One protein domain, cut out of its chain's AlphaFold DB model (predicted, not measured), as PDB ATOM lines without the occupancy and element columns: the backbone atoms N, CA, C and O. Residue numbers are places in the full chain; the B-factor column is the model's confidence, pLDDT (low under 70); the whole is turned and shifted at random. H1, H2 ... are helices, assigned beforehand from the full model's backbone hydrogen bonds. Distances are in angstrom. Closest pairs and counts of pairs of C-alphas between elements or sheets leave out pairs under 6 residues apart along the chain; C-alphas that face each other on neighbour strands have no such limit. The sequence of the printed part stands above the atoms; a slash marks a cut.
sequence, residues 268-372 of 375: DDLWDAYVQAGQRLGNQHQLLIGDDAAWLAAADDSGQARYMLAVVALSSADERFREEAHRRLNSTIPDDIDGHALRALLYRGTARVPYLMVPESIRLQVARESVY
ATOM      1  N   ASP A 268     103.322  49.439  57.828       89.25
ATOM      2  CA  ASP A 268     102.123  49.845  58.573       89.25
ATOM      3  C   ASP A 268     101.848  51.355  58.431       89.25
ATOM      4  O   ASP A 268     100.693  51.745  58.259       89.25
ATOM      5  N   ASP A 269     102.888  52.200  58.394       89.56
ATOM      6  CA  ASP A 269     102.731  53.645  58.156       89.56
ATOM      7  C   ASP A 269     102.134  53.935  56.772       89.56
ATOM      8  O   ASP A 269     101.301  54.835  56.617       89.56
ATOM      9  N   LEU A 270     102.532  53.150  55.762       91.44
ATOM     10  CA  LEU A 270     101.978  53.244  54.412       91.44
ATOM     11  C   LEU A 270     100.531  52.734  54.353       91.44
ATOM     12  O   LEU A 270      99.687  53.397  53.750       91.44
ATOM     13  N   TRP A 271     100.211  51.613  55.011       92.31
ATOM     14  CA  TRP A 271      98.827  51.132  55.122       92.31
ATOM     15  C   TRP A 271      97.913  52.182  55.756       92.31
ATOM     16  O   TRP A 271      96.830  52.456  55.233       92.31
ATOM     17  N   ASP A 272      98.363  52.817  56.836       92.12
ATOM     18  CA  ASP A 272      97.606  53.867  57.513       92.12
ATOM     19  C   ASP A 272      97.394  55.079  56.604       92.12
ATOM     20  O   ASP A 272      96.286  55.619  56.534       92.12
ATOM     21  N   ALA A 273      98.422  55.476  55.854       93.00
ATOM     22  CA  ALA A 273      98.316  56.552  54.877       93.00
ATOM     23  C   ALA A 273      97.325  56.218  53.746       93.00
ATOM     24  O   ALA A 273      96.497  57.065  53.394       93.00
ATOM     25  N   TYR A 274      97.354  54.990  53.212       93.75
ATOM     26  CA  TYR A 274      96.408  54.530  52.190       93.75
ATOM     27  C   TYR A 274      94.969  54.536  52.697       93.75
ATOM     28  O   TYR A 274      94.090  55.060  52.011       93.75
ATOM     29  N   VAL A 275      94.715  54.020  53.901       93.69
ATOM     30  CA  VAL A 275      93.367  54.011  54.488       93.69
ATOM     31  C   VAL A 275      92.854  55.426  54.708       93.69
ATOM     32  O   VAL A 275      91.720  55.721  54.341       93.69
ATOM     33  N   GLN A 276      93.671  56.322  55.266       93.50
ATOM     34  CA  GLN A 276      93.266  57.713  55.491       93.50
ATOM     35  C   GLN A 276      92.926  58.423  54.175       93.50
ATOM     36  O   GLN A 276      91.914  59.125  54.086       93.50
ATOM     37  N   ALA A 277      93.734  58.223  53.131       92.62
ATOM     38  CA  ALA A 277      93.447  58.764  51.807       92.62
ATOM     39  C   ALA A 277      92.173  58.159  51.201       92.62
ATOM     40  O   ALA A 277      91.329  58.898  50.691       92.62
ATOM     41  N   GLY A 278      91.985  56.846  51.336       93.62
ATOM     42  CA  GLY A 278      90.804  56.140  50.850       93.62
ATOM     43  C   GLY A 278      89.533  56.609  51.544       93.62
ATOM     44  O   GLY A 278      88.534  56.860  50.881       93.62
ATOM     45  N   GLN A 279      89.574  56.826  52.859       93.81
ATOM     46  CA  GLN A 279      88.452  57.371  53.625       93.81
ATOM     47  C   GLN A 279      88.091  58.795  53.192       93.81
ATOM     48  O   GLN A 279      86.909  59.106  53.052       93.81
ATOM     49  N   ARG A 280      89.081  59.663  52.932       92.38
ATOM     50  CA  ARG A 280      88.818  61.011  52.400       92.38
ATOM     51  C   ARG A 280      88.139  60.957  51.036       92.38
ATOM     52  O   ARG A 280      87.146  61.655  50.842       92.38
ATOM     53  N   LEU A 281      88.639  60.123  50.128       92.19
ATOM     54  CA  LEU A 281      88.036  59.940  48.808       92.19
ATOM     55  C   LEU A 281      86.632  59.342  48.917       92.19
ATOM     56  O   LEU A 281      85.690  59.881  48.347       92.19
ATOM     57  N   GLY A 282      86.448  58.296  49.720       93.69
ATOM     58  CA  GLY A 282      85.136  57.700  49.952       93.69
ATOM     59  C   GLY A 282      84.124  58.706  50.492       93.69
ATOM     60  O   GLY A 282      83.006  58.764  49.993       93.69
ATOM     61  N   ASN A 283      84.530  59.581  51.417       93.75
ATOM     62  CA  ASN A 283      83.678  60.667  51.904       93.75
ATOM     63  C   ASN A 283      83.311  61.669  50.796       93.75
ATOM     64  O   ASN A 283      82.157  62.092  50.720       93.75
ATOM     65  N   GLN A 284      84.255  62.033  49.919       92.38
ATOM     66  CA  GLN A 284      83.983  62.902  48.762       92.38
ATOM     67  C   GLN A 284      82.986  62.258  47.787       92.38
ATOM     68  O   GLN A 284      82.111  62.941  47.258       92.38
ATOM     69  N   HIS A 285      83.079  60.939  47.607       92.50
ATOM     70  CA  HIS A 285      82.181  60.136  46.776       92.50
ATOM     71  C   HIS A 285      80.913  59.654  47.507       92.50
ATOM     72  O   HIS A 285      80.100  58.958  46.906       92.50
ATOM     73  N   GLN A 286      80.717  60.040  48.774       94.88
ATOM     74  CA  GLN A 286      79.579  59.647  49.617       94.88
ATOM     75  C   GLN A 286      79.411  58.122  49.766       94.88
ATOM     76  O   GLN A 286      78.296  57.611  49.868       94.88
ATOM     77  N   LEU A 287      80.523  57.388  49.794       95.06
ATOM     78  CA  LEU A 287      80.534  55.938  49.953       95.06
ATOM     79  C   LEU A 287      80.322  55.554  51.419       95.06
ATOM     80  O   LEU A 287      81.006  56.047  52.318       95.06
ATOM     81  N   LEU A 288      79.389  54.636  51.666       93.56
ATOM     82  CA  LEU A 288      79.106  54.125  53.004       93.56
ATOM     83  C   LEU A 288      80.054  52.974  53.349       93.56
ATOM     84  O   LEU A 288      80.273  52.072  52.542       93.56
ATOM     85  N   ILE A 289      80.604  52.978  54.563       89.00
ATOM     86  CA  ILE A 289      81.362  51.831  55.079       89.00
ATOM     87  C   ILE A 289      80.418  50.630  55.207       89.00
ATOM     88  O   ILE A 289      79.342  50.744  55.797       89.00
ATOM     89  N   GLY A 290      80.830  49.489  54.652       86.75
ATOM     90  CA  GLY A 290      80.032  48.263  54.578       86.75
ATOM     91  C   GLY A 290      79.330  48.041  53.233       86.75
ATOM     92  O   GLY A 290      78.866  46.931  52.989       86.75
ATOM     93  N   ASP A 291      79.290  49.039  52.341       94.62
ATOM     94  CA  ASP A 291      78.918  48.837  50.932       94.62
ATOM     95  C   ASP A 291      80.168  48.552  50.085       94.62
ATOM     96  O   ASP A 291      80.589  49.342  49.238       94.62
ATOM     97  N   ASP A 292      80.812  47.418  50.359       95.81
ATOM     98  CA  ASP A 292      82.102  47.051  49.759       95.81
ATOM     99  C   ASP A 292      82.053  47.022  48.220       95.81
ATOM    100  O   ASP A 292      83.038  47.340  47.553       95.81
ATOM    101  N   ALA A 293      80.894  46.691  47.641       94.88
ATOM    102  CA  ALA A 293      80.689  46.692  46.196       94.88
ATOM    103  C   ALA A 293      80.789  48.106  45.606       94.88
ATOM    104  O   ALA A 293      81.436  48.284  44.571       94.88
ATOM    105  N   ALA A 294      80.202  49.111  46.265       94.38
ATOM    106  CA  ALA A 294      80.319  50.503  45.842       94.38
ATOM    107  C   ALA A 294      81.767  51.008  45.942       94.38
ATOM    108  O   ALA A 294      82.244  51.672  45.025       94.38
ATOM    109  N   TRP A 295      82.494  50.636  47.002       95.19
ATOM    110  CA  TRP A 295      83.915  50.976  47.150       95.19
ATOM    111  C   TRP A 295      84.793  50.345  46.068       95.19
ATOM    112  O   TRP A 295      85.629  51.028  45.478       95.19
ATOM    113  N   LEU A 296      84.590  49.060  45.760       93.88
ATOM    114  CA  LEU A 296      85.315  48.396  44.677       93.88
ATOM    115  C   LEU A 296      84.971  48.980  43.306       93.88
ATOM    116  O   LEU A 296      85.854  49.078  42.458       93.88
ATOM    117  N   ALA A 297      83.713  49.352  43.066       92.25
ATOM    118  CA  ALA A 297      83.304  49.975  41.811       92.25
ATOM    119  C   ALA A 297      83.864  51.399  41.656       92.25
ATOM    120  O   ALA A 297      84.172  51.810  40.541       92.25
ATOM    121  N   ALA A 298      83.998  52.136  42.763       90.75
ATOM    122  CA  ALA A 298      84.556  53.485  42.783       90.75
ATOM    123  C   ALA A 298      86.083  53.510  42.633       90.75
ATOM    124  O   ALA A 298      86.623  54.507  42.159       90.75
ATOM    125  N   ALA A 299      86.775  52.427  43.005       91.62
ATOM    126  CA  ALA A 299      88.186  52.252  42.691       91.62
ATOM    127  C   ALA A 299      88.346  52.097  41.167       91.62
ATOM    128  O   ALA A 299      88.136  51.011  40.624       91.62
ATOM    129  N   ASP A 300      88.667  53.191  40.483       81.50
ATOM    130  CA  ASP A 300      88.964  53.233  39.048       81.50
ATOM    131  C   ASP A 300      90.401  52.750  38.753       81.50
ATOM    132  O   ASP A 300      91.059  52.215  39.634       81.50
ATOM    133  N   ASP A 301      90.899  52.884  37.520       64.31
ATOM    134  CA  ASP A 301      92.297  52.544  37.174       64.31
ATOM    135  C   ASP A 301      93.263  53.732  37.395       64.31
ATOM    136  O   ASP A 301      94.352  53.788  36.819       64.31
ATOM    137  N   SER A 302      92.879  54.726  38.203       72.25
ATOM    138  CA  SER A 302      93.761  55.845  38.537       72.25
ATOM    139  C   SER A 302      94.781  55.465  39.617       72.25
ATOM    140  O   SER A 302      94.637  54.485  40.348       72.25
ATOM    141  N   GLY A 303      95.798  56.312  39.808       70.25
ATOM    142  CA  GLY A 303      96.724  56.176  40.937       70.25
ATOM    143  C   GLY A 303      96.051  56.248  42.319       70.25
ATOM    144  O   GLY A 303      96.689  55.903  43.308       70.25
ATOM    145  N   GLN A 304      94.783  56.665  42.416       83.88
ATOM    146  CA  GLN A 304      94.032  56.760  43.674       83.88
ATOM    147  C   GLN A 304      93.275  55.472  44.031       83.88
ATOM    148  O   GLN A 304      92.873  55.292  45.184       83.88
ATOM    149  N   ALA A 305      93.138  54.547  43.077       89.12
ATOM    150  CA  ALA A 305      92.458  53.267  43.245       89.12
ATOM    151  C   ALA A 305      92.960  52.490  44.465       89.12
ATOM    152  O   ALA A 305      92.174  51.997  45.276       89.12
ATOM    153  N   ARG A 306      94.287  52.444  44.638       88.94
ATOM    154  CA  ARG A 306      94.953  51.745  45.745       88.94
ATOM    155  C   ARG A 306      94.470  52.197  47.121       88.94
ATOM    156  O   ARG A 306      94.391  51.373  48.025       88.94
ATOM    157  N   TYR A 307      94.079  53.462  47.279       91.75
ATOM    158  CA  TYR A 307      93.616  53.995  48.561       91.75
ATOM    159  C   TYR A 307      92.224  53.465  48.919       91.75
ATOM    160  O   TYR A 307      91.995  53.015  50.039       91.75
ATOM    161  N   MET A 308      91.295  53.460  47.957       93.25
ATOM    162  CA  MET A 308      89.958  52.889  48.154       93.25
ATOM    163  C   MET A 308      90.023  51.371  48.354       93.25
ATOM    164  O   MET A 308      89.356  50.828  49.235       93.25
ATOM    165  N   LEU A 309      90.878  50.690  47.585       94.44
ATOM    166  CA  LEU A 309      91.111  49.253  47.723       94.44
ATOM    167  C   LEU A 309      91.704  48.910  49.096       94.44
ATOM    168  O   LEU A 309      91.299  47.915  49.690       94.44
ATOM    169  N   ALA A 310      92.586  49.748  49.648       93.88
ATOM    170  CA  ALA A 310      93.130  49.545  50.990       93.88
ATOM    171  C   ALA A 310      92.049  49.604  52.080       93.88
ATOM    172  O   ALA A 310      92.088  48.816  53.026       93.88
ATOM    173  N   VAL A 311      91.051  50.485  51.936       94.62
ATOM    174  CA  VAL A 311      89.909  50.541  52.862       94.62
ATOM    175  C   VAL A 311      89.135  49.225  52.834       94.62
ATOM    176  O   VAL A 311      88.913  48.639  53.894       94.62
ATOM    177  N   VAL A 312      88.765  48.718  51.654       94.88
ATOM    178  CA  VAL A 312      88.011  47.454  51.534       94.88
ATOM    179  C   VAL A 312      88.831  46.270  52.043       94.88
ATOM    180  O   VAL A 312      88.322  45.455  52.809       94.88
ATOM    181  N   ALA A 313      90.113  46.209  51.678       92.50
ATOM    182  CA  ALA A 313      91.030  45.151  52.089       92.50
ATOM    183  C   ALA A 313      91.100  44.994  53.620       92.50
ATOM    184  O   ALA A 313      91.104  43.872  54.125       92.50
ATOM    185  N   LEU A 314      91.095  46.111  54.358       90.62
ATOM    186  CA  LEU A 314      91.241  46.110  55.816       90.62
ATOM    187  C   LEU A 314      89.924  46.141  56.599       90.62
ATOM    188  O   LEU A 314      89.913  45.740  57.762       90.62
ATOM    189  N   SER A 315      88.829  46.629  56.010       90.88
ATOM    190  CA  SER A 315      87.570  46.855  56.741       90.88
ATOM    191  C   SER A 315      86.413  45.940  56.343       90.88
ATOM    192  O   SER A 315      85.474  45.800  57.129       90.88
ATOM    193  N   SER A 316      86.468  45.291  55.175       91.69
ATOM    194  CA  SER A 316      85.369  44.437  54.723       91.69
ATOM    195  C   SER A 316      85.211  43.204  55.613       91.69
ATOM    196  O   SER A 316      86.183  42.523  55.957       91.69
ATOM    197  N   ALA A 317      83.967  42.875  55.961       89.56
ATOM    198  CA  ALA A 317      83.634  41.653  56.690       89.56
ATOM    199  C   ALA A 317      83.554  40.420  55.767       89.56
ATOM    200  O   ALA A 317      83.816  39.305  56.230       89.56
ATOM    201  N   ASP A 318      83.263  40.599  54.473       90.88
ATOM    202  CA  ASP A 318      83.194  39.510  53.490       90.88
ATOM    203  C   ASP A 318      84.593  39.201  52.941       90.88
ATOM    204  O   ASP A 318      85.281  40.046  52.366       90.88
ATOM    205  N   GLU A 319      85.018  37.950  53.099       88.69
ATOM    206  CA  GLU A 319      86.321  37.484  52.629       88.69
ATOM    207  C   GLU A 319      86.512  37.661  51.121       88.69
ATOM    208  O   GLU A 319      87.613  37.983  50.684       88.69
ATOM    209  N   ARG A 320      85.439  37.549  50.330       91.25
ATOM    210  CA  ARG A 320      85.509  37.703  48.872       91.25
ATOM    211  C   ARG A 320      85.845  39.135  48.472       91.25
ATOM    212  O   ARG A 320      86.634  39.340  47.553       91.25
ATOM    213  N   PHE A 321      85.274  40.122  49.165       92.56
ATOM    214  CA  PHE A 321      85.573  41.530  48.905       92.56
ATOM    215  C   PHE A 321      86.972  41.906  49.392       92.56
ATOM    216  O   PHE A 321      87.683  42.604  48.669       92.56
ATOM    217  N   ARG A 322      87.416  41.379  50.544       90.62
ATOM    218  CA  ARG A 322      88.815  41.527  50.980       90.62
ATOM    219  C   ARG A 322      89.795  40.937  49.969       90.62
ATOM    220  O   ARG A 322      90.773  41.591  49.613       90.62
ATOM    221  N   GLU A 323      89.538  39.722  49.484       89.56
ATOM    222  CA  GLU A 323      90.401  39.062  48.502       89.56
ATOM    223  C   GLU A 323      90.469  39.840  47.184       89.56
ATOM    224  O   GLU A 323      91.560  40.070  46.659       89.56
ATOM    225  N   GLU A 324      89.323  40.288  46.666       91.88
ATOM    226  CA  GLU A 324      89.260  41.132  45.471       91.88
ATOM    227  C   GLU A 324      90.055  42.428  45.651       91.88
ATOM    228  O   GLU A 324      90.856  42.791  44.785       91.88
ATOM    229  N   ALA A 325      89.879  43.098  46.790       92.94
ATOM    230  CA  ALA A 325      90.553  44.349  47.097       92.94
ATOM    231  C   ALA A 325      92.074  44.184  47.152       92.94
ATOM    232  O   ALA A 325      92.793  44.937  46.499       92.94
ATOM    233  N   HIS A 326      92.572  43.163  47.855       91.00
ATOM    234  CA  HIS A 326      94.000  42.853  47.904       91.00
ATOM    235  C   HIS A 326      94.573  42.533  46.520       91.00
ATOM    236  O   HIS A 326      95.647  43.030  46.171       91.00
ATOM    237  N   ARG A 327      93.852  41.746  45.710       89.38
ATOM    238  CA  ARG A 327      94.274  41.391  44.349       89.38
ATOM    239  C   ARG A 327      94.397  42.613  43.453       89.38
ATOM    240  O   ARG A 327      95.422  42.789  42.799       89.38
ATOM    241  N   ARG A 328      93.375  43.468  43.453       90.62
ATOM    242  CA  ARG A 328      93.362  44.696  42.655       90.62
ATOM    243  C   ARG A 328      94.387  45.708  43.160       90.62
ATOM    244  O   ARG A 328      95.090  46.299  42.346       90.62
ATOM    245  N   LEU A 329      94.550  45.856  44.477       90.06
ATOM    246  CA  LEU A 329      95.554  46.757  45.052       90.06
ATOM    247  C   LEU A 329      96.947  46.370  44.557       90.06
ATOM    248  O   LEU A 329      97.702  47.224  44.096       90.06
ATOM    249  N   ASN A 330      97.246  45.072  44.555       85.81
ATOM    250  CA  ASN A 330      98.524  44.557  44.085       85.81
ATOM    251  C   ASN A 330      98.814  44.920  42.616       85.81
ATOM    252  O   ASN A 330      99.955  45.221  42.272       85.81
ATOM    253  N   SER A 331      97.784  44.947  41.761       84.31
ATOM    254  CA  SER A 331      97.908  45.367  40.355       84.31
ATOM    255  C   SER A 331      97.999  46.881  40.143       84.31
ATOM    256  O   SER A 331      98.423  47.312  39.078       84.31
ATOM    257  N   THR A 332      97.615  47.691  41.133       86.12
ATOM    258  CA  THR A 332      97.653  49.167  41.040       86.12
ATOM    259  C   THR A 332      98.980  49.780  41.496       86.12
ATOM    260  O   THR A 332      99.163  50.995  41.389       86.12
ATOM    261  N   ILE A 333      99.895  48.969  42.034       82.31
ATOM    262  CA  ILE A 333     101.245  49.408  42.396       82.31
ATOM    263  C   ILE A 333     102.067  49.510  41.106       82.31
ATOM    264  O   ILE A 333     102.262  48.485  40.444       82.31
ATOM    265  N   PRO A 334     102.517  50.716  40.726       71.94
ATOM    266  CA  PRO A 334     103.163  50.925  39.444       71.94
ATOM    267  C   PRO A 334     104.597  50.375  39.452       71.94
ATOM    268  O   PRO A 334     105.277  50.358  40.481       71.94
ATOM    269  N   ASP A 335     105.054  49.895  38.296       71.50
ATOM    270  CA  ASP A 335     106.367  49.250  38.164       71.50
ATOM    271  C   ASP A 335     107.540  50.256  38.143       71.50
ATOM    272  O   ASP A 335     108.695  49.856  38.266       71.50
ATOM    273  N   ASP A 336     107.267  51.561  38.028       67.75
ATOM    274  CA  ASP A 336     108.271  52.637  38.017       67.75
ATOM    275  C   ASP A 336     108.893  52.928  39.397       67.75
ATOM    276  O   ASP A 336     109.970  53.521  39.466       67.75
ATOM    277  N   ILE A 337     108.265  52.468  40.485       63.66
ATOM    278  CA  ILE A 337     108.763  52.562  41.870       63.66
ATOM    279  C   ILE A 337     109.314  51.198  42.325       63.66
ATOM    280  O   ILE A 337     109.141  50.827  43.473       63.66
ATOM    281  N   ASP A 338     109.911  50.397  41.433       74.88
ATOM    282  CA  ASP A 338     110.270  48.993  41.731       74.88
ATOM    283  C   ASP A 338     109.101  48.273  42.434       74.88
ATOM    284  O   ASP A 338     109.151  47.843  43.591       74.88
ATOM    285  N   GLY A 339     107.968  48.242  41.724       75.31
ATOM    286  CA  GLY A 339     106.690  47.810  42.279       75.31
ATOM    287  C   GLY A 339     106.738  46.412  42.898       75.31
ATOM    288  O   GLY A 339     105.977  46.134  43.819       75.31
ATOM    289  N   HIS A 340     107.651  45.540  42.458       78.31
ATOM    290  CA  HIS A 340     107.856  44.224  43.064       78.31
ATOM    291  C   HIS A 340     108.386  44.319  44.499       78.31
ATOM    292  O   HIS A 340     107.825  43.671  45.385       78.31
ATOM    293  N   ALA A 341     109.399  45.155  44.750       79.00
ATOM    294  CA  ALA A 341     109.917  45.382  46.096       79.00
ATOM    295  C   ALA A 341     108.839  45.997  47.004       79.00
ATOM    296  O   ALA A 341     108.619  45.525  48.122       79.00
ATOM    297  N   LEU A 342     108.086  46.989  46.508       83.50
ATOM    298  CA  LEU A 342     107.002  47.600  47.287       83.50
ATOM    299  C   LEU A 342     105.919  46.581  47.657       83.50
ATOM    300  O   LEU A 342     105.486  46.536  48.809       83.50
ATOM    301  N   ARG A 343     105.501  45.737  46.704       84.69
ATOM    302  CA  ARG A 343     104.535  44.651  46.936       84.69
ATOM    303  C   ARG A 343     105.027  43.690  48.015       84.69
ATOM    304  O   ARG A 343     104.279  43.373  48.942       84.69
ATOM    305  N   ALA A 344     106.282  43.253  47.924       79.81
ATOM    306  CA  ALA A 344     106.864  42.347  48.903       79.81
ATOM    307  C   ALA A 344     106.902  42.969  50.307       79.81
ATOM    308  O   ALA A 344     106.507  42.318  51.276       79.81
ATOM    309  N   LEU A 345     107.313  44.234  50.416       81.00
ATOM    310  CA  LEU A 345     107.398  44.962  51.682       81.00
ATOM    311  C   LEU A 345     106.024  45.245  52.297       81.00
ATOM    312  O   LEU A 345     105.851  45.074  53.502       81.00
ATOM    313  N   LEU A 346     105.027  45.609  51.486       84.19
ATOM    314  CA  LEU A 346     103.681  45.952  51.956       84.19
ATOM    315  C   LEU A 346     102.978  44.778  52.666       84.19
ATOM    316  O   LEU A 346     102.161  44.990  53.565       84.19
ATOM    317  N   TYR A 347     103.293  43.543  52.271       84.00
ATOM    318  CA  TYR A 347     102.674  42.324  52.802       84.00
ATOM    319  C   TYR A 347     103.577  41.516  53.742       84.00
ATOM    320  O   TYR A 347     103.136  40.507  54.300       84.00
ATOM    321  N   ARG A 348     104.835  41.927  53.943       76.31
ATOM    322  CA  ARG A 348     105.784  41.217  54.805       76.31
ATOM    323  C   ARG A 348     105.895  41.905  56.163       76.31
ATOM    324  O   ARG A 348     106.438  42.994  56.279       76.31
ATOM    325  N   GLY A 349     105.460  41.207  57.213       63.34
ATOM    326  CA  GLY A 349     105.728  41.612  58.597       63.34
ATOM    327  C   GLY A 349     104.923  42.819  59.089       63.34
ATOM    328  O   GLY A 349     105.348  43.459  60.045       63.34
ATOM    329  N   THR A 350     103.781  43.117  58.464       73.75
ATOM    330  CA  THR A 350     102.873  44.191  58.891       73.75
ATOM    331  C   THR A 350     101.954  43.722  60.014       73.75
ATOM    332  O   THR A 350     101.428  42.604  59.986       73.75
ATOM    333  N   ALA A 351     101.733  44.574  61.018       76.62
ATOM    334  CA  ALA A 351     100.713  44.318  62.031       76.62
ATOM    335  C   ALA A 351      99.304  44.550  61.463       76.62
ATOM    336  O   ALA A 351      98.349  43.908  61.906       76.62
ATOM    337  N   ARG A 352      99.176  45.442  60.468       78.44
ATOM    338  CA  ARG A 352      97.903  45.770  59.807       78.44
ATOM    339  C   ARG A 352      97.349  44.640  58.953       78.44
ATOM    340  O   ARG A 352      96.132  44.471  58.921       78.44
ATOM    341  N   VAL A 353      98.212  43.858  58.306       74.62
ATOM    342  CA  VAL A 353      97.801  42.695  57.508       74.62
ATOM    343  C   VAL A 353      98.499  41.446  58.035       74.62
ATOM    344  O   VAL A 353      99.480  40.981  57.453       74.62
ATOM    345  N   PRO A 354      97.997  40.862  59.141       73.50
ATOM    346  CA  PRO A 354      98.512  39.598  59.635       73.50
ATOM    347  C   PRO A 354      98.547  38.559  58.514       73.50
ATOM    348  O   PRO A 354      97.647  38.508  57.677       73.50
ATOM    349  N   TYR A 355      99.535  37.667  58.536       70.62
ATOM    350  CA  TYR A 355      99.730  36.635  57.506       70.62
ATOM    351  C   TYR A 355      98.458  35.836  57.155       70.62
ATOM    352  O   TYR A 355      98.277  35.391  56.021       70.62
ATOM    353  N   LEU A 356      97.569  35.639  58.131       69.50
ATOM    354  CA  LEU A 356      96.303  34.924  57.958       69.50
ATOM    355  C   LEU A 356      95.220  35.744  57.238       69.50
ATOM    356  O   LEU A 356      94.292  35.150  56.705       69.50
ATOM    357  N   MET A 357      95.335  37.073  57.214       72.38
ATOM    358  CA  MET A 357      94.440  37.982  56.493       72.38
ATOM    359  C   MET A 357      94.895  38.242  55.054       72.38
ATOM    360  O   MET A 357      94.085  38.666  54.236       72.38
ATOM    361  N   VAL A 358      96.161  37.959  54.728       77.38
ATOM    362  CA  VAL A 358      96.659  38.025  53.350       77.38
ATOM    363  C   VAL A 358      96.085  36.845  52.550       77.38
ATOM    364  O   VAL A 358      96.345  35.692  52.919       77.38
ATOM    365  N   PRO A 359      95.358  37.084  51.440       80.50
ATOM    366  CA  PRO A 359      94.843  36.010  50.595       80.50
ATOM    367  C   PRO A 359      95.954  35.088  50.089       80.50
ATOM    368  O   PRO A 359      97.064  35.535  49.789       80.50
ATOM    369  N   GLU A 360      95.662  33.793  49.948       80.56
ATOM    370  CA  GLU A 360      96.657  32.795  49.534       80.56
ATOM    371  C   GLU A 360      97.320  33.141  48.194       80.56
ATOM    372  O   GLU A 360      98.539  33.024  48.060       80.56
ATOM    373  N   SER A 361      96.534  33.643  47.242       78.44
ATOM    374  CA  SER A 361      97.007  34.115  45.940       78.44
ATOM    375  C   SER A 361      98.102  35.185  46.065       78.44
ATOM    376  O   SER A 361      99.130  35.089  45.393       78.44
ATOM    377  N   ILE A 362      97.940  36.141  46.985       80.50
ATOM    378  CA  ILE A 362      98.929  37.191  47.267       80.50
ATOM    379  C   ILE A 362     100.149  36.626  47.986       80.50
ATOM    380  O   ILE A 362     101.276  36.951  47.619       80.50
ATOM    381  N   ARG A 363      99.964  35.726  48.958       81.06
ATOM    382  CA  ARG A 363     101.093  35.091  49.662       81.06
ATOM    383  C   ARG A 363     102.010  34.334  48.705       81.06
ATOM    384  O   ARG A 363     103.228  34.443  48.811       81.06
ATOM    385  N   LEU A 364     101.430  33.585  47.767       79.25
ATOM    386  CA  LEU A 364     102.184  32.851  46.749       79.25
ATOM    387  C   LEU A 364     102.904  33.790  45.780       79.25
ATOM    388  O   LEU A 364     104.026  33.492  45.370       79.25
ATOM    389  N   GLN A 365     102.283  34.916  45.422       77.25
ATOM    390  CA  GLN A 365     102.915  35.922  44.575       77.25
ATOM    391  C   GLN A 365     104.102  36.588  45.280       77.25
ATOM    392  O   GLN A 365     105.209  36.548  44.751       77.25
ATOM    393  N   VAL A 366     103.904  37.093  46.500       75.00
ATOM    394  CA  VAL A 366     104.967  37.712  47.308       75.00
ATOM    395  C   VAL A 366     106.109  36.725  47.547       75.00
ATOM    396  O   VAL A 366     107.276  37.091  47.428       75.00
ATOM    397  N   ALA A 367     105.807  35.450  47.821       75.00
ATOM    398  CA  ALA A 367     106.825  34.413  47.985       75.00
ATOM    399  C   ALA A 367     107.658  34.185  46.713       75.00
ATOM    400  O   ALA A 367     108.856  33.946  46.818       75.00
ATOM    401  N   ARG A 368     107.059  34.280  45.517       71.38
ATOM    402  CA  ARG A 368     107.799  34.198  44.246       71.38
ATOM    403  C   ARG A 368     108.674  35.423  44.016       71.38
ATOM    404  O   ARG A 368     109.821  35.263  43.626       71.38
ATOM    405  N   GLU A 369     108.151  36.617  44.278       67.38
ATOM    406  CA  GLU A 369     108.883  37.881  44.111       67.38
ATOM    407  C   GLU A 369     110.079  37.962  45.078       67.38
ATOM    408  O   GLU A 369     111.174  38.353  44.688       67.38
ATOM    409  N   SER A 370     109.918  37.436  46.293       58.28
ATOM    410  CA  SER A 370     110.964  37.361  47.326       58.28
ATOM    411  C   SER A 370     112.186  36.513  46.941       58.28
ATOM    412  O   SER A 370     113.274  36.734  47.467       58.28
ATOM    413  N   VAL A 371     112.022  35.522  46.057       53.84
ATOM    414  CA  VAL A 371     113.118  34.636  45.613       53.84
ATOM    415  C   VAL A 371     114.096  35.373  44.691       53.84
ATOM    416  O   VAL A 371     115.246  34.957  44.567       53.84
ATOM    417  N   TYR A 372     113.677  36.490  44.091       40.09
ATOM    418  CA  TYR A 372     114.520  37.300  43.211       40.09
ATOM    419  C   TYR A 372     115.362  38.352  43.951       40.09
ATOM    420  O   TYR A 372     116.311  38.855  43.368       40.09
TER     421      TYR A 372
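This is residues 268 to 372 of the 375 residues of an uncharacterized protein of Chromatiaceae bacterium (UniProt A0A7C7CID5). H2, H3 and H4 lie side by side, and the longest helix, H1, crosses H3 on the side away from H4; H5 and H6 form a steeply crossed pair at the other end of the long axis. The printed part has 105 residues, with six named helices, H1 to H6 along the chain, and no named strand: all helix. It is compact, radius of gyration of the C-alphas 13.0 A, spanning 42 by 29 by 22 A.

H1, residues 268 to 284, touches H3, residues 305 to 315, about perpendicular at 76 degrees; the closest C-alphas, of Gly 278 and Tyr 307, are 4.2 A apart. H3 and H4, residues 319 to 332, form a hairpin at a shallow tilt of 27 degrees, opposite ways; the closest C-alphas, of Ala 313 and Arg 322, are 4.4 A apart. H2, residues 292 to 298, forms another hairpin with H3, at 6 degrees. H5, residues 339 to 347, touches H6, residues 360 to 370; the closest C-alphas, of Ala 344 and Val 366, are 5.3 A apart. In all six helices every O i to N i+4 pair is within hydrogen-bond range.

H1 measures 24.4 A from C-alpha 268 at (102.123, 49.845, 58.573); H4 measures 20.0 A. H6 ends at C-alpha 370, (110.964, 37.361, 47.326).

The printed part has no cut. The link from H5 to H6 is long. Residues 369 to 372 are among those under pLDDT 70.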